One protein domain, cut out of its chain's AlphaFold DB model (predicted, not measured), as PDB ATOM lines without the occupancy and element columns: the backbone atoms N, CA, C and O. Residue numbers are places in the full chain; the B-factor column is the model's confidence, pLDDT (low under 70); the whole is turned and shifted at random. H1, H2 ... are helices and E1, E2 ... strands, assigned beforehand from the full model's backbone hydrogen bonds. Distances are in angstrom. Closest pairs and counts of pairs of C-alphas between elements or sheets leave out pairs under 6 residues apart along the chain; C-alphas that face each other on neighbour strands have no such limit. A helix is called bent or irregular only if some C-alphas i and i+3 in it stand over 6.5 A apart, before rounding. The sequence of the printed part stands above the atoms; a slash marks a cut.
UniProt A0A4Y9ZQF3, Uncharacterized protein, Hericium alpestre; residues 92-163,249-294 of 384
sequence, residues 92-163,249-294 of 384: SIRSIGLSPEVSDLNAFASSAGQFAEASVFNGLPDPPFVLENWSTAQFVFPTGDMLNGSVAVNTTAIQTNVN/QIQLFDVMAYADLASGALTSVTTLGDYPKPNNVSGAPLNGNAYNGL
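AT A GLANCE: This is residues 92 to 163 and 249 to 294 of the 384 residues of an uncharacterized protein of Hericium alpestre (UniProt A0A4Y9ZQF3). A strongly twisted antiparallel sheet of four strands, its two long inner strands E2 and E3 sharply bent, makes a curved wall, and a single helix, H1, is set off from it, joined to its edge strand E1 by a long link. Long stretches without named elements, at residues 92 to 105, 137 to 149 and 275 to 294, make up much of the rest. The printed part has 118 residues with one named helix and four named strands, in the order H1, E1, E2, E3, E4; the sheet's order is E1, E2, E3, E4. The class is mixed, helices and strands, though under half of the residues are in named elements. The whole is compact, with a radius of gyration of the C-alphas of 15.1 A, and spans 44 by 38 by 26 A.

HOW THE PARTS SIT: The inner strands E2, residues 150 to 161, and E3, residues 249 to 260, are antiparallel neighbours at 158 degrees; N 155 and O 255 are 2.9 A apart, within hydrogen-bond range. E2 bends by 85 degrees at residue 154, and E3 bends by 82 degrees at residue 254. The edge strand E1, residues 134 to 136, forms a hairpin with E2, antiparallel at 130 degrees, with N 158 and O 135 2.8 A apart. Residues 130 to 131 also pair, antiparallel, with residues 134 to 135 of E1. The other edge strand, E4, residues 266 to 274, forms a hairpin with E3 at 133 degrees, with N 256 and O 270 2.8 A apart. From edge to edge the strands' lines turn by 94 degrees. H1, residues 106 to 122, is not on the sheet and is apart from E2, E3 and E4. In its backbone, 10 of 13 O i to N i+4 pairs are within hydrogen-bond range.

IN THESE COORDINATES: E2 is 26.8 A long from first to last C-alpha, beginning at (-14.090, 48.215, 1.401). E3 is 28.2 A long, E4 20.1 A and E1 6.4 A; E4 ends with C-alpha 274 at (-18.823, 29.039, -12.993). H1 is 22.0 A long, beginning with C-alpha 106 at (-22.022, 53.343, -28.701); it is neither bent nor irregular, but only just: C-alphas 113 and 116 are 6.4 A apart.

THE WHOLE: The two C-alphas farthest apart, those of Asp 145 and Pro 285, are 44.7 A from each other. Residues 164 to 248 are cut out, in the link from E2 to E3, and C-alphas 163 and 249 are 7.3 A apart across the cut. The links from H1 to E1 and from E1 to E2 are long; that from E3 to E4 is tight. The mean pLDDT of the printed part is 89.1, and residues 113, 145 and 146 are under 70.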
ATOM      1  N   SER A  92     -26.232  43.347  -5.836       88.00
ATOM      2  CA  SER A  92     -26.089  43.404  -7.289       88.00
ATOM      3  C   SER A  92     -27.427  43.789  -7.918       88.00
ATOM      4  O   SER A  92     -28.461  43.193  -7.615       88.00
ATOM      5  N   ILE A  93     -27.411  44.814  -8.770       90.31
ATOM      6  CA  ILE A  93     -28.607  45.352  -9.442       90.31
ATOM      7  C   ILE A  93     -28.642  45.020 -10.931       90.31
ATOM      8  O   ILE A  93     -29.631  45.306 -11.604       90.31
ATOM      9  N   ARG A  94     -27.569  44.430 -11.464       88.81
ATOM     10  CA  ARG A  94     -27.478  44.025 -12.864       88.81
ATOM     11  C   ARG A  94     -27.183  42.540 -12.975       88.81
ATOM     12  O   ARG A  94     -26.580  41.933 -12.098       88.81
ATOM     13  N   SER A  95     -27.608  41.967 -14.089       87.12
ATOM     14  CA  SER A  95     -27.293  40.602 -14.479       87.12
ATOM     15  C   SER A  95     -26.551  40.603 -15.809       87.12
ATOM     16  O   SER A  95     -26.592  41.573 -16.572       87.12
ATOM     17  N   ILE A  96     -25.863  39.500 -16.084       90.00
ATOM     18  CA  ILE A  96     -25.190  39.286 -17.360       90.00
ATOM     19  C   ILE A  96     -26.244  39.034 -18.437       90.00
ATOM     20  O   ILE A  96     -27.050  38.105 -18.327       90.00
ATOM     21  N   GLY A  97     -26.188  39.825 -19.501       89.12
ATOM     22  CA  GLY A  97     -26.996  39.631 -20.691       89.12
ATOM     23  C   GLY A  97     -26.488  40.465 -21.861       89.12
ATOM     24  O   GLY A  97     -25.731  41.419 -21.682       89.12
ATOM     25  N   LEU A  98     -26.913  40.098 -23.067       88.12
ATOM     26  CA  LEU A  98     -26.655  40.871 -24.274       88.12
ATOM     27  C   LEU A  98     -27.399  42.210 -24.202       88.12
ATOM     28  O   LEU A  98     -28.608  42.239 -23.964       88.12
ATOM     29  N   SER A  99     -26.671  43.305 -24.420       88.06
ATOM     30  CA  SER A  99     -27.265  44.640 -24.479       88.06
ATOM     31  C   SER A  99     -28.225  44.742 -25.672       88.06
ATOM     32  O   SER A  99     -27.838  44.370 -26.783       88.06
ATOM     33  N   PRO A 100     -29.444  45.289 -25.495       87.62
ATOM     34  CA  PRO A 100     -30.360  45.523 -26.611       87.62
ATOM     35  C   PRO A 100     -29.819  46.564 -27.605       87.62
ATOM     36  O   PRO A 100     -30.235  46.589 -28.756       87.62
ATOM     37  N   GLU A 101     -28.865  47.391 -27.175       89.38
ATOM     38  CA  GLU A 101     -28.253  48.471 -27.958       89.38
ATOM     39  C   GLU A 101     -26.901  48.063 -28.564       89.38
ATOM     40  O   GLU A 101     -26.131  48.909 -29.017       89.38
ATOM     41  N   VAL A 102     -26.573  46.765 -28.579       88.25
ATOM     42  CA  VAL A 102     -25.293  46.278 -29.120       88.25
ATOM     43  C   VAL A 102     -25.086  46.689 -30.585       88.25
ATOM     44  O   VAL A 102     -23.957  46.948 -30.989       88.25
ATOM     45  N   SER A 103     -26.166  46.823 -31.361       89.75
ATOM     46  CA  SER A 103     -26.137  47.258 -32.762       89.75
ATOM     47  C   SER A 103     -25.792  48.739 -32.952       89.75
ATOM     48  O   SER A 103     -25.352  49.115 -34.036       89.75
ATOM     49  N   ASP A 104     -25.962  49.577 -31.926       92.50
ATOM     50  CA  ASP A 104     -25.673  51.015 -31.993       92.50
ATOM     51  C   ASP A 104     -24.165  51.307 -31.855       92.50
ATOM     52  O   ASP A 104     -23.687  52.402 -32.161       92.50
ATOM     53  N   LEU A 105     -23.389  50.320 -31.387       91.25
ATOM     54  CA  LEU A 105     -21.936  50.382 -31.175       91.25
ATOM     55  C   LEU A 105     -21.457  51.514 -30.250       91.25
ATOM     56  O   LEU A 105     -20.254  51.734 -30.125       91.25
ATOM     57  N   ASN A 106     -22.363  52.217 -29.566       91.31
ATOM     58  CA  ASN A 106     -22.022  53.343 -28.701       91.31
ATOM     59  C   ASN A 106     -21.131  52.903 -27.528       91.31
ATOM     60  O   ASN A 106     -20.093  53.508 -27.264       91.31
ATOM     61  N   ALA A 107     -21.476  51.778 -26.892       88.31
ATOM     62  CA  ALA A 107     -20.661  51.195 -25.831       88.31
ATOM     63  C   ALA A 107     -19.243  50.872 -26.330       88.31
ATOM     64  O   ALA A 107     -18.286  51.328 -25.715       88.31
ATOM     65  N   PHE A 108     -19.100  50.200 -27.479       88.50
ATOM     66  CA  PHE A 108     -17.794  49.873 -28.067       88.50
ATOM     67  C   PHE A 108     -16.979  51.115 -28.444       88.50
ATOM     68  O   PHE A 108     -15.785  51.170 -28.166       88.50
ATOM     69  N   ALA A 109     -17.605  52.125 -29.049       88.88
ATOM     70  CA  ALA A 109     -16.915  53.360 -29.417       88.88
ATOM     71  C   ALA A 109     -16.422  54.131 -28.184       88.88
ATOM     72  O   ALA A 109     -15.299  54.636 -28.180       88.88
ATOM     73  N   SER A 110     -17.237  54.193 -27.128       86.38
ATOM     74  CA  SER A 110     -16.868  54.877 -25.884       86.38
ATOM     75  C   SER A 110     -15.780  54.131 -25.098       86.38
ATOM     76  O   SER A 110     -14.817  54.757 -24.657       86.38
ATOM     77  N   SER A 111     -15.880  52.803 -24.968       80.94
ATOM     78  CA  SER A 111     -14.937  51.998 -24.185       80.94
ATOM     79  C   SER A 111     -13.648  51.696 -24.950       80.94
ATOM     80  O   SER A 111     -12.566  52.117 -24.543       80.94
ATOM     81  N   ALA A 112     -13.751  50.995 -26.078       72.00
ATOM     82  CA  ALA A 112     -12.597  50.557 -26.847       72.00
ATOM     83  C   ALA A 112     -11.972  51.721 -27.628       72.00
ATOM     84  O   ALA A 112     -10.757  51.861 -27.667       72.00
ATOM     85  N   GLY A 113     -12.788  52.591 -28.226       66.31
ATOM     86  CA  GLY A 113     -12.276  53.700 -29.031       66.31
ATOM     87  C   GLY A 113     -11.604  54.795 -28.200       66.31
ATOM     88  O   GLY A 113     -10.477  55.172 -28.486       66.31
ATOM     89  N   GLN A 114     -12.296  55.315 -27.185       75.06
ATOM     90  CA  GLN A 114     -11.893  56.565 -26.527       75.06
ATOM     91  C   GLN A 114     -11.308  56.352 -25.134       75.06
ATOM     92  O   GLN A 114     -10.321  56.997 -24.788       75.06
ATOM     93  N   PHE A 115     -11.886  55.454 -24.332       86.75
ATOM     94  CA  PHE A 115     -11.384  55.222 -22.981       86.75
ATOM     95  C   PHE A 115     -10.041  54.490 -22.990       86.75
ATOM     96  O   PHE A 115      -9.115  54.950 -22.331       86.75
ATOM     97  N   ALA A 116      -9.902  53.409 -23.766       86.25
ATOM     98  CA  ALA A 116      -8.634  52.680 -23.872       86.25
ATOM     99  C   ALA A 116      -7.502  53.556 -24.437       86.25
ATOM    100  O   ALA A 116      -6.352  53.461 -24.020       86.25
ATOM    101  N   GLU A 117      -7.829  54.450 -25.370       85.88
ATOM    102  CA  GLU A 117      -6.882  55.440 -25.865       85.88
ATOM    103  C   GLU A 117      -6.507  56.429 -24.748       85.88
ATOM    104  O   GLU A 117      -5.336  56.565 -24.395       85.88
ATOM    105  N   ALA A 118      -7.497  57.070 -24.124       87.50
ATOM    106  CA  ALA A 118      -7.271  58.049 -23.065       87.50
ATOM    107  C   ALA A 118      -6.540  57.471 -21.843       87.50
ATOM    108  O   ALA A 118      -5.764  58.202 -21.223       87.50
ATOM    109  N   SER A 119      -6.760  56.198 -21.503       88.69
ATOM    110  CA  SER A 119      -6.076  55.529 -20.398       88.69
ATOM    111  C   SER A 119      -4.595  55.329 -20.693       88.69
ATOM    112  O   SER A 119      -3.777  55.644 -19.833       88.69
ATOM    113  N   VAL A 120      -4.230  54.939 -21.918       86.56
ATOM    114  CA  VAL A 120      -2.825  54.863 -22.347       86.56
ATOM    115  C   VAL A 120      -2.188  56.254 -22.390       86.56
ATOM    116  O   VAL A 120      -1.062  56.433 -21.938       86.56
ATOM    117  N   PHE A 121      -2.900  57.268 -22.888       85.69
ATOM    118  CA  PHE A 121      -2.345  58.619 -23.007       85.69
ATOM    119  C   PHE A 121      -2.154  59.335 -21.670       85.69
ATOM    120  O   PHE A 121      -1.172  60.058 -21.508       85.69
ATOM    121  N   ASN A 122      -3.094  59.173 -20.738       89.62
ATOM    122  CA  ASN A 122      -3.139  59.962 -19.505       89.62
ATOM    123  C   ASN A 122      -2.930  59.131 -18.234       89.62
ATOM    124  O   ASN A 122      -2.998  59.690 -17.142       89.62
ATOM    125  N   GLY A 123      -2.711  57.818 -18.350       87.81
ATOM    126  CA  GLY A 123      -2.612  56.921 -17.198       87.81
ATOM    127  C   GLY A 123      -3.902  56.887 -16.376       87.81
ATOM    128  O   GLY A 123      -3.846  56.947 -15.149       87.81
ATOM    129  N   LEU A 124      -5.067  56.875 -17.039       88.25
ATOM    130  CA  LEU A 124      -6.350  56.832 -16.330       88.25
ATOM    131  C   LEU A 124      -6.528  55.470 -15.641       88.25
ATOM    132  O   LEU A 124      -6.220  54.450 -16.257       88.25
ATOM    133  N   PRO A 125      -7.041  55.444 -14.397       88.50
ATOM    134  CA  PRO A 125      -7.373  54.197 -13.722       88.50
ATOM    135  C   PRO A 125      -8.567  53.518 -14.396       88.50
ATOM    136  O   PRO A 125      -9.354  54.177 -15.082       88.50
ATOM    137  N   ASP A 126      -8.728  52.222 -14.140       87.00
ATOM    138  CA  ASP A 126      -9.882  51.462 -14.614       87.00
ATOM    139  C   ASP A 126     -11.205  52.100 -14.152       87.00
ATOM    140  O   ASP A 126     -11.298  52.648 -13.044       87.00
ATOM    141  N   PRO A 127     -12.250  52.059 -14.997       89.50
ATOM    142  CA  PRO A 127     -13.543  52.604 -14.636       89.50
ATOM    143  C   PRO A 127     -14.199  51.738 -13.544       89.50
ATOM    144  O   PRO A 127     -13.843  50.572 -13.363       89.50
ATOM    145  N   PRO A 128     -15.205  52.263 -12.824       90.12
ATOM    146  CA  PRO A 128     -15.914  51.493 -11.808       90.12
ATOM    147  C   PRO A 128     -16.446  50.162 -12.355       90.12
ATOM    148  O   PRO A 128     -16.942  50.101 -13.481       90.12
ATOM    149  N   PHE A 129     -16.397  49.115 -11.528       92.44
ATOM    150  CA  PHE A 129     -16.840  47.750 -11.862       92.44
ATOM    151  C   PHE A 129     -16.018  47.024 -12.942       92.44
ATOM    152  O   PHE A 129     -16.387  45.906 -13.315       92.44
ATOM    153  N   VAL A 130     -14.900  47.606 -13.384       92.88
ATOM    154  CA  VAL A 130     -13.894  46.967 -14.239       92.88
ATOM    155  C   VAL A 130     -12.577  46.891 -13.471       92.88
ATOM    156  O   VAL A 130     -12.225  47.817 -12.743       92.88
ATOM    157  N   LEU A 131     -11.889  45.761 -13.586       93.12
ATOM    158  CA  LEU A 131     -10.549  45.568 -13.047       93.12
ATOM    159  C   LEU A 131      -9.786  44.651 -13.991       93.12
ATOM    160  O   LEU A 131     -10.099  43.462 -14.071       93.12
ATOM    161  N   GLU A 132      -8.798  45.193 -14.695       89.00
ATOM    162  CA  GLU A 132      -7.988  44.442 -15.657       89.00
ATOM    163  C   GLU A 132      -8.857  43.683 -16.690       89.00
ATOM    164  O   GLU A 132      -9.521  44.285 -17.533       89.00
ATOM    165  N   ASN A 133      -8.873  42.345 -16.630       89.94
ATOM    166  CA  ASN A 133      -9.645  41.468 -17.512       89.94
ATOM    167  C   ASN A 133     -11.056  41.137 -16.994       89.94
ATOM    168  O   ASN A 133     -11.771  40.354 -17.631       89.94
ATOM    169  N   TRP A 134     -11.466  41.711 -15.864       94.00
ATOM    170  CA  TRP A 134     -12.758  41.474 -15.233       94.00
ATOM    171  C   TRP A 134     -13.711  42.644 -15.424       94.00
ATOM    172  O   TRP A 134     -13.376  43.799 -15.177       94.00
ATOM    173  N   SER A 135     -14.956  42.320 -15.759       94.06
ATOM    174  CA  SER A 135     -16.089  43.236 -15.663       94.06
ATOM    175  C   SER A 135     -17.142  42.611 -14.758       94.06
ATOM    176  O   SER A 135     -17.726  41.581 -15.088       94.06
ATOM    177  N   THR A 136     -17.407  43.235 -13.615       95.38
ATOM    178  CA  THR A 136     -18.426  42.771 -12.661       95.38
ATOM    179  C   THR A 136     -19.781  43.411 -12.950       95.38
ATOM    180  O   THR A 136     -19.862  44.501 -13.519       95.38
ATOM    181  N   ALA A 137     -20.869  42.756 -12.546       94.25
ATOM    182  CA  ALA A 137     -22.178  43.388 -12.560       94.25
ATOM    183  C   ALA A 137     -22.238  44.512 -11.521       94.25
ATOM    184  O   ALA A 137     -21.778  44.364 -10.389       94.25
ATOM    185  N   GLN A 138     -22.850  45.625 -11.922       93.38
ATOM    186  CA  GLN A 138     -23.033  46.790 -11.069       93.38
ATOM    187  C   GLN A 138     -23.808  46.421  -9.798       93.38
ATOM    188  O   GLN A 138     -24.872  45.798  -9.860       93.38
ATOM    189  N   PHE A 139     -23.307  46.878  -8.657       92.88
ATOM    190  CA  PHE A 139     -23.963  46.763  -7.360       92.88
ATOM    191  C   PHE A 139     -24.065  48.134  -6.689       92.88
ATOM    192  O   PHE A 139     -23.348  49.073  -7.036       92.88
ATOM    193  N   VAL A 140     -25.002  48.257  -5.752       91.88
ATOM    194  CA  VAL A 140     -25.222  49.497  -5.001       91.88
ATOM    195  C   VAL A 140     -24.377  49.473  -3.737       91.88
ATOM    196  O   VAL A 140     -24.458  48.532  -2.948       91.88
ATOM    197  N   PHE A 141     -23.574  50.516  -3.547       89.81
ATOM    198  CA  PHE A 141     -22.805  50.708  -2.324       89.81
ATOM    199  C   PHE A 141     -23.735  51.043  -1.147       89.81
ATOM    200  O   PHE A 141     -24.702  51.789  -1.328       89.81
ATOM    201  N   PRO A 142     -23.459  50.528   0.063       87.12
ATOM    202  CA  PRO A 142     -24.229  50.881   1.246       87.12
ATOM    203  C   PRO A 142     -24.097  52.381   1.534       87.12
ATOM    204  O   PRO A 142     -23.000  52.938   1.547       87.12
ATOM    205  N   THR A 143     -25.223  53.046   1.778       79.88
ATOM    206  CA  THR A 143     -25.258  54.466   2.144       79.88
ATOM    207  C   THR A 143     -24.964  54.618   3.639       79.88
ATOM    208  O   THR A 143     -25.775  54.197   4.462       79.88
ATOM    209  N   GLY A 144     -23.824  55.209   4.006       74.31
ATOM    210  CA  GLY A 144     -23.445  55.474   5.401       74.31
ATOM    211  C   GLY A 144     -22.085  56.170   5.528       74.31
ATOM    212  O   GLY A 144     -21.378  56.331   4.538       74.31
ATOM    213  N   ASP A 145     -21.699  56.554   6.750       64.56
ATOM    214  CA  ASP A 145     -20.501  57.370   7.060       64.56
ATOM    215  C   ASP A 145     -19.141  56.656   6.848       64.56
ATOM    216  O   ASP A 145     -18.111  57.061   7.391       64.56
ATOM    217  N   MET A 146     -19.096  55.572   6.070       68.88
ATOM    218  CA  MET A 146     -17.894  54.756   5.875       68.88
ATOM    219  C   MET A 146     -17.162  55.106   4.580       68.88
ATOM    220  O   MET A 146     -17.050  54.287   3.674       68.88
ATOM    221  N   LEU A 147     -16.618  56.323   4.520       70.19
ATOM    222  CA  LEU A 147     -15.870  56.802   3.352       70.19
ATOM    223  C   LEU A 147     -14.541  56.059   3.109       70.19
ATOM    224  O   LEU A 147     -14.038  56.141   2.005       70.19
ATOM    225  N   ASN A 148     -13.985  55.327   4.087       81.62
ATOM    226  CA  ASN A 148     -12.669  54.657   3.981       81.62
ATOM    227  C   ASN A 148     -12.735  53.122   4.141       81.62
ATOM    228  O   ASN A 148     -11.785  52.505   4.627       81.62
ATOM    229  N   GLY A 149     -13.878  52.505   3.844       86.50
ATOM    230  CA  GLY A 149     -14.043  51.051   3.930       86.50
ATOM    231  C   GLY A 149     -13.951  50.365   2.570       86.50
ATOM    232  O   GLY A 149     -14.074  51.007   1.534       86.50
ATOM    233  N   SER A 150     -13.815  49.042   2.575       89.44
ATOM    234  CA  SER A 150     -14.090  48.215   1.401       89.44
ATOM    235  C   SER A 150     -15.385  47.432   1.594       89.44
ATOM    236  O   SER A 150     -15.777  47.105   2.717       89.44
ATOM    237  N   VAL A 151     -16.060  47.138   0.489       90.62
ATOM    238  CA  VAL A 151     -17.245  46.285   0.448       90.62
ATOM    239  C   VAL A 151     -16.920  45.013  -0.319       90.62
ATOM    240  O   VAL A 151     -16.243  45.066  -1.344       90.62
ATOM    241  N   ALA A 152     -17.394  43.875   0.184       91.88
ATOM    242  CA  ALA A 152     -17.330  42.590  -0.500       91.88
ATOM    243  C   ALA A 152     -18.750  42.180  -0.902       91.88
ATOM    244  O   ALA A 152     -19.639  42.134  -0.049       91.88
ATOM    245  N   VAL A 153     -18.966  41.909  -2.188       92.62
ATOM    246  CA  VAL A 153     -20.292  41.607  -2.742       92.62
ATOM    247  C   VAL A 153     -20.221  40.364  -3.608       92.62
ATOM    248  O   VAL A 153     -19.425  40.299  -4.544       92.62
ATOM    249  N   ASN A 154     -21.095  39.397  -3.332       93.94
ATOM    250  CA  ASN A 154     -21.308  38.270  -4.232       93.94
ATOM    251  C   ASN A 154     -22.075  38.770  -5.457       93.94
ATOM    252  O   ASN A 154     -23.224  39.203  -5.356       93.94
ATOM    253  N   THR A 155     -21.422  38.741  -6.611       94.81
ATOM    254  CA  THR A 155     -21.962  39.234  -7.874       94.81
ATOM    255  C   THR A 155     -21.525  38.328  -9.019       94.81
ATOM    256  O   THR A 155     -20.758  37.388  -8.847       94.81
ATOM    257  N   THR A 156     -22.028  38.598 -10.211       95.44
ATOM    258  CA  THR A 156     -21.628  37.905 -11.435       95.44
ATOM    259  C   THR A 156     -20.576  38.738 -12.157       95.44
ATOM    260  O   THR A 156     -20.689  39.967 -12.174       95.44
ATOM    261  N   ALA A 157     -19.608  38.112 -12.812       95.25
ATOM    262  CA  ALA A 157     -18.623  38.807 -13.628       95.25
ATOM    263  C   ALA A 157     -18.348  38.092 -14.949       95.25
ATOM    264  O   ALA A 157     -18.584  36.894 -15.105       95.25
ATOM    265  N   ILE A 158     -17.840  38.868 -15.899       94.75
ATOM    266  CA  ILE A 158     -17.326  38.396 -17.175       94.75
ATOM    267  C   ILE A 158     -15.811  38.550 -17.128       94.75
ATOM    268  O   ILE A 158     -15.313  39.656 -16.909       94.75
ATOM    269  N   GLN A 159     -15.097  37.453 -17.353       94.44
ATOM    270  CA  GLN A 159     -13.670  37.485 -17.623       94.44
ATOM    271  C   GLN A 159     -13.459  37.506 -19.131       94.44
ATOM    272  O   GLN A 159     -13.974  36.640 -19.843       94.44
ATOM    273  N   THR A 160     -12.699  38.479 -19.620       91.69
ATOM    274  CA  THR A 160     -12.330  38.562 -21.035       91.69
ATOM    275  C   THR A 160     -10.867  38.196 -21.195       91.69
ATOM    276  O   THR A 160      -9.993  38.874 -20.668       91.69
ATOM    277  N   ASN A 161     -10.578  37.143 -21.948       91.25
ATOM    278  CA  ASN A 161      -9.217  36.798 -22.323       91.25
ATOM    279  C   ASN A 161      -9.005  37.119 -23.802       91.25
ATOM    280  O   ASN A 161      -9.665  36.550 -24.661       91.25
ATOM    281  N   VAL A 162      -8.085  38.028 -24.108       88.06
ATOM    282  CA  VAL A 162      -7.821  38.464 -25.487       88.06
ATOM    283  C   VAL A 162      -7.058  37.428 -26.321       88.06
ATOM    284  O   VAL A 162      -7.115  37.502 -27.547       88.06
ATOM    285  N   ASN A 163      -6.362  36.479 -25.675       89.31
ATOM    286  CA  ASN A 163      -5.502  35.457 -26.292       89.31
ATOM    287  C   ASN A 163      -4.707  35.990 -27.496       89.31
ATOM    288  O   ASN A 163      -4.888  35.545 -28.633       89.31
ATOM    289  N   GLN A 249     -11.858  35.673 -26.086       90.56
ATOM    290  CA  GLN A 249     -12.759  34.717 -25.469       90.56
ATOM    291  C   GLN A 249     -13.353  35.336 -24.210       90.56
ATOM    292  O   GLN A 249     -12.700  36.119 -23.517       90.56
ATOM    293  N   ILE A 250     -14.591  34.966 -23.906       92.12
ATOM    294  CA  ILE A 250     -15.275  35.389 -22.688       92.12
ATOM    295  C   ILE A 250     -15.663  34.172 -21.865       92.12
ATOM    296  O   ILE A 250     -16.043  33.133 -22.403       92.12
ATOM    297  N   GLN A 251     -15.582  34.317 -20.550       92.88
ATOM    298  CA  GLN A 251     -16.028  33.323 -19.585       92.88
ATOM    299  C   GLN A 251     -16.863  34.015 -18.508       92.88
ATOM    300  O   GLN A 251     -16.614  35.168 -18.153       92.88
ATOM    301  N   LEU A 252     -17.901  33.330 -18.035       94.62
ATOM    302  CA  LEU A 252     -18.871  33.873 -17.088       94.62
ATOM    303  C   LEU A 252     -18.682  33.192 -15.735       94.62
ATOM    304  O   LEU A 252     -18.732  31.964 -15.658       94.62
ATOM    305  N   PHE A 253     -18.542  33.984 -14.677       95.56
ATOM    306  CA  PHE A 253     -18.295  33.481 -13.329       95.56
ATOM    307  C   PHE A 253     -19.216  34.140 -12.305       95.56
ATOM    308  O   PHE A 253     -19.574  35.314 -12.426       95.56
ATOM    309  N   ASP A 254     -19.539  33.393 -11.255       95.69
ATOM    310  CA  ASP A 254     -19.957  33.962  -9.982       95.69
ATOM    311  C   ASP A 254     -18.694  34.324  -9.195       95.69
ATOM    312  O   ASP A 254     -17.780  33.511  -9.034       95.69
ATOM    313  N   VAL A 255     -18.618  35.565  -8.722       96.00
ATOM    314  CA  VAL A 255     -17.430  36.127  -8.078       96.00
ATOM    315  C   VAL A 255     -17.788  36.865  -6.795       96.00
ATOM    316  O   VAL A 255     -18.901  37.360  -6.615       96.00
ATOM    317  N   MET A 256     -16.812  36.993  -5.907       95.69
ATOM    318  CA  MET A 256     -16.843  37.952  -4.817       95.69
ATOM    319  C   MET A 256     -16.015  39.166  -5.242       95.69
ATOM    320  O   MET A 256     -14.793  39.096  -5.384       95.69
ATOM    321  N   ALA A 257     -16.705  40.271  -5.511       95.88
ATOM    322  CA  ALA A 257     -16.091  41.528  -5.905       95.88
ATOM    323  C   ALA A 257     -15.792  42.368  -4.662       95.88
ATOM    324  O   ALA A 257     -16.672  42.583  -3.825       95.88
ATOM    325  N   TYR A 258     -14.562  42.861  -4.564       94.38
ATOM    326  CA  TYR A 258     -14.135  43.805  -3.544       94.38
ATOM    327  C   TYR A 258     -14.027  45.184  -4.174       94.38
ATOM    328  O   TYR A 258     -13.305  45.363  -5.154       94.38
ATOM    329  N   ALA A 259     -14.717  46.163  -3.607       93.94
ATOM    330  CA  ALA A 259     -14.631  47.548  -4.045       93.94
ATOM    331  C   ALA A 259     -14.301  48.468  -2.879       93.94
ATOM    332  O   ALA A 259     -14.717  48.231  -1.745       93.94
ATOM    333  N   ASP A 260     -13.549  49.515  -3.170       92.00
ATOM    334  CA  ASP A 260     -13.296  50.599  -2.233       92.00
ATOM    335  C   ASP A 260     -14.505  51.547  -2.196       92.00
ATOM    336  O   ASP A 260     -14.995  51.976  -3.239       92.00
ATOM    337  N   LEU A 261     -15.010  51.869  -1.003       89.62
ATOM    338  CA  LEU A 261     -16.177  52.743  -0.836       89.62
ATOM    339  C   LEU A 261     -15.854  54.209  -1.144       89.62
ATOM    340  O   LEU A 261     -16.766  54.957  -1.497       89.62
ATOM    341  N   ALA A 262     -14.586  54.622  -1.022       88.56
ATOM    342  CA  ALA A 262     -14.168  55.998  -1.284       88.56
ATOM    343  C   ALA A 262     -14.199  56.316  -2.785       88.56
ATOM    344  O   ALA A 262     -14.740  57.337  -3.210       88.56
ATOM    345  N   SER A 263     -13.590  55.434  -3.580       88.69
ATOM    346  CA  SER A 263     -13.427  55.597  -5.028       88.69
ATOM    347  C   SER A 263     -14.511  54.904  -5.853       88.69
ATOM    348  O   SER A 263     -14.729  55.272  -7.006       88.69
ATOM    349  N   GLY A 264     -15.176  53.891  -5.298       88.25
ATOM    350  CA  GLY A 264     -16.064  52.994  -6.040       88.25
ATOM    351  C   GLY A 264     -15.329  52.054  -7.003       88.25
ATOM    352  O   GLY A 264     -15.979  51.327  -7.757       88.25
ATOM    353  N   ALA A 265     -13.993  52.064  -7.005       91.94
ATOM    354  CA  ALA A 265     -13.183  51.209  -7.858       91.94
ATOM    355  C   ALA A 265     -13.108  49.787  -7.292       91.94
ATOM    356  O   ALA A 265     -13.103  49.575  -6.073       91.94
ATOM    357  N   LEU A 266     -13.027  48.804  -8.186       94.38
ATOM    358  CA  LEU A 266     -12.739  47.430  -7.796       94.38
ATOM    359  C   LEU A 266     -11.280  47.324  -7.346       94.38
ATOM    360  O   LEU A 266     -10.378  47.836  -7.999       94.38
ATOM    361  N   THR A 267     -11.051  46.642  -6.229       94.12
ATOM    362  CA  THR A 267      -9.709  46.386  -5.689       94.12
ATOM    363  C   THR A 267      -9.279  44.939  -5.881       94.12
ATOM    364  O   THR A 267      -8.089  44.662  -5.997       94.12
ATOM    365  N   SER A 268     -10.232  44.005  -5.902       94.94
ATOM    366  CA  SER A 268      -9.980  42.587  -6.140       94.94
ATOM    367  C   SER A 268     -11.258  41.884  -6.588       94.94
ATOM    368  O   SER A 268     -12.366  42.294  -6.236       94.94
ATOM    369  N   VAL A 269     -11.107  40.804  -7.347       96.00
ATOM    370  CA  VAL A 269     -12.196  39.918  -7.758       96.00
ATOM    371  C   VAL A 269     -11.744  38.486  -7.509       96.00
ATOM    372  O   VAL A 269     -10.699  38.071  -8.008       96.00
ATOM    373  N   THR A 270     -12.510  37.723  -6.731       96.62
ATOM    374  CA  THR A 270     -12.226  36.305  -6.479       96.62
ATOM    375  C   THR A 270     -13.337  35.431  -7.037       96.62
ATOM    376  O   THR A 270     -14.522  35.686  -6.834       96.62
ATOM    377  N   THR A 271     -12.968  34.386  -7.771       96.75
ATOM    378  CA  THR A 271     -13.927  33.455  -8.373       96.75
ATOM    379  C   THR A 271     -14.540  32.548  -7.311       96.75
ATOM    380  O   THR A 271     -13.811  31.897  -6.562       96.75
ATOM    381  N   LEU A 272     -15.870  32.477  -7.264       95.75
ATOM    382  CA  LEU A 272     -16.624  31.546  -6.418       95.75
ATOM    383  C   LEU A 272     -16.997  30.271  -7.186       95.75
ATOM    384  O   LEU A 272     -16.989  29.187  -6.606       95.75
ATOM    385  N   GLY A 273     -17.300  30.395  -8.481       95.00
ATOM    386  CA  GLY A 273     -17.621  29.276  -9.365       95.00
ATOM    387  C   GLY A 273     -18.054  29.728 -10.761       95.00
ATOM    388  O   GLY A 273     -18.165  30.924 -11.028       95.00
ATOM    389  N   ASP A 274     -18.301  28.767 -11.650       93.56
ATOM    390  CA  ASP A 274     -18.823  29.039 -12.993       93.56
ATOM    391  C   ASP A 274     -20.269  29.535 -12.930       93.56
ATOM    392  O   ASP A 274     -21.056  29.079 -12.097       93.56
ATOM    393  N   TYR A 275     -20.641  30.443 -13.837       92.38
ATOM    394  CA  TYR A 275     -21.994  30.991 -13.871       92.38
ATOM    395  C   TYR A 275     -23.034  29.896 -14.196       92.38
ATOM    396  O   TYR A 275     -23.029  29.345 -15.301       92.38
ATOM    397  N   PRO A 276     -23.978  29.588 -13.288       85.19
ATOM    398  CA  PRO A 276     -24.791  28.374 -13.386       85.19
ATOM    399  C   PRO A 276     -25.990  28.494 -14.337       85.19
ATOM    400  O   PRO A 276     -26.657  27.497 -14.617       85.19
ATOM    401  N   LYS A 277     -26.331  29.705 -14.799       87.06
ATOM    402  CA  LYS A 277     -27.565  29.969 -15.557       87.06
ATOM    403  C   LYS A 277     -27.258  30.222 -17.038       87.06
ATOM    404  O   LYS A 277     -26.565  31.183 -17.354       87.06
ATOM    405  N   PRO A 278     -27.812  29.438 -17.976       84.94
ATOM    406  CA  PRO A 278     -27.747  29.790 -19.390       84.94
ATOM    407  C   PRO A 278     -28.441  31.137 -19.638       84.94
ATOM    408  O   PRO A 278     -29.551  31.363 -19.152       84.94
ATOM    409  N   ASN A 279     -27.807  32.031 -20.393       88.44
ATOM    410  CA  ASN A 279     -28.383  33.309 -20.817       88.44
ATOM    411  C   ASN A 279     -28.154  33.530 -22.322       88.44
ATOM    412  O   ASN A 279     -27.640  32.660 -23.013       88.44
ATOM    413  N   ASN A 280     -28.528  34.695 -22.846       87.94
ATOM    414  CA  ASN A 280     -28.323  35.052 -24.256       87.94
ATOM    415  C   ASN A 280     -26.848  35.308 -24.644       87.94
ATOM    416  O   ASN A 280     -26.568  35.608 -25.804       87.94
ATOM    417  N   VAL A 281     -25.918  35.209 -23.687       88.00
ATOM    418  CA  VAL A 281     -24.469  35.300 -23.906       88.00
ATOM    419  C   VAL A 281     -23.851  33.901 -23.951       88.00
ATOM    420  O   VAL A 281     -23.156  33.585 -24.910       88.00
ATOM    421  N   SER A 282     -24.125  33.043 -22.963       88.50
ATOM    422  CA  SER A 282     -23.632  31.656 -22.910       88.50
ATOM    423  C   SER A 282     -24.430  30.683 -23.779       88.50
ATOM    424  O   SER A 282     -23.879  29.701 -24.263       88.50
ATOM    425  N   GLY A 283     -25.715  30.953 -23.997       85.69
ATOM    426  CA  GLY A 283     -26.603  30.226 -24.901       85.69
ATOM    427  C   GLY A 283     -26.940  31.035 -26.153       85.69
ATOM    428  O   GLY A 283     -26.310  32.050 -26.457       85.69
ATOM    429  N   ALA A 284     -27.951  30.591 -26.901       83.19
ATOM    430  CA  ALA A 284     -28.368  31.268 -28.124       83.19
ATOM    431  C   ALA A 284     -28.760  32.740 -27.853       83.19
ATOM    432  O   ALA A 284     -29.450  33.015 -26.867       83.19
ATOM    433  N   PRO A 285     -28.374  33.691 -28.726       85.62
ATOM    434  CA  PRO A 285     -27.775  33.480 -30.050       85.62
ATOM    435  C   PRO A 285     -26.241  33.378 -30.071       85.62
ATOM    436  O   PRO A 285     -25.696  32.918 -31.073       85.62
ATOM    437  N   LEU A 286     -25.540  33.799 -29.014       85.44
ATOM    438  CA  LEU A 286     -24.078  33.921 -29.039       85.44
ATOM    439  C   LEU A 286     -23.347  32.608 -28.756       85.44
ATOM    440  O   LEU A 286     -22.253  32.403 -29.276       85.44
ATOM    441  N   ASN A 287     -23.951  31.707 -27.979       86.81
ATOM    442  CA  ASN A 287     -23.381  30.412 -27.592       86.81
ATOM    443  C   ASN A 287     -21.957  30.529 -27.008       86.81
ATOM    444  O   ASN A 287     -21.100  29.693 -27.280       86.81
ATOM    445  N   GLY A 288     -21.684  31.601 -26.258       86.00
ATOM    446  CA  GLY A 288     -20.378  31.885 -25.664       86.00
ATOM    447  C   GLY A 288     -19.360  32.542 -26.600       86.00
ATOM    448  O   GLY A 288     -18.244  32.821 -26.166       86.00
ATOM    449  N   ASN A 289     -19.710  32.827 -27.859       89.06
ATOM    450  CA  ASN A 289     -18.802  33.513 -28.775       89.06
ATOM    451  C   ASN A 289     -18.637  34.986 -28.381       89.06
ATOM    452  O   ASN A 289     -19.612  35.735 -28.276       89.06
ATOM    453  N   ALA A 290     -17.386  35.401 -28.202       89.81
ATOM    454  CA  ALA A 290     -17.034  36.782 -27.916       89.81
ATOM    455  C   ALA A 290     -17.003  37.614 -29.202       89.81
ATOM    456  O   ALA A 290     -16.517  37.166 -30.240       89.81
ATOM    457  N   TYR A 291     -17.469  38.858 -29.116       90.56
ATOM    458  CA  TYR A 291     -17.195  39.841 -30.158       90.56
ATOM    459  C   TYR A 291     -15.701  40.160 -30.185       90.56
ATOM    460  O   TYR A 291     -15.081  40.314 -29.133       90.56
ATOM    461  N   ASN A 292     -15.139  40.364 -31.375       89.81
ATOM    462  CA  ASN A 292     -13.783  40.897 -31.487       89.81
ATOM    463  C   ASN A 292     -13.685  42.385 -31.119       89.81
ATOM    464  O   ASN A 292     -12.586  42.892 -30.916       89.81
ATOM    465  N   GLY A 293     -14.828  43.076 -31.039       88.94
ATOM    466  CA  GLY A 293     -14.947  44.458 -30.575       88.94
ATOM    467  C   GLY A 293     -14.369  45.518 -31.516       88.94
ATOM    468  O   GLY A 293     -14.360  46.689 -31.147       88.94
ATOM    469  N   LEU A 294     -13.895  45.144 -32.707       91.56
ATOM    470  CA  LEU A 294     -13.163  46.036 -33.619       91.56
ATOM    471  C   LEU A 294     -13.745  46.072 -35.023       91.56
ATOM    472  O   LEU A 294     -13.659  47.090 -35.710       91.56
TER     473      LEU A 294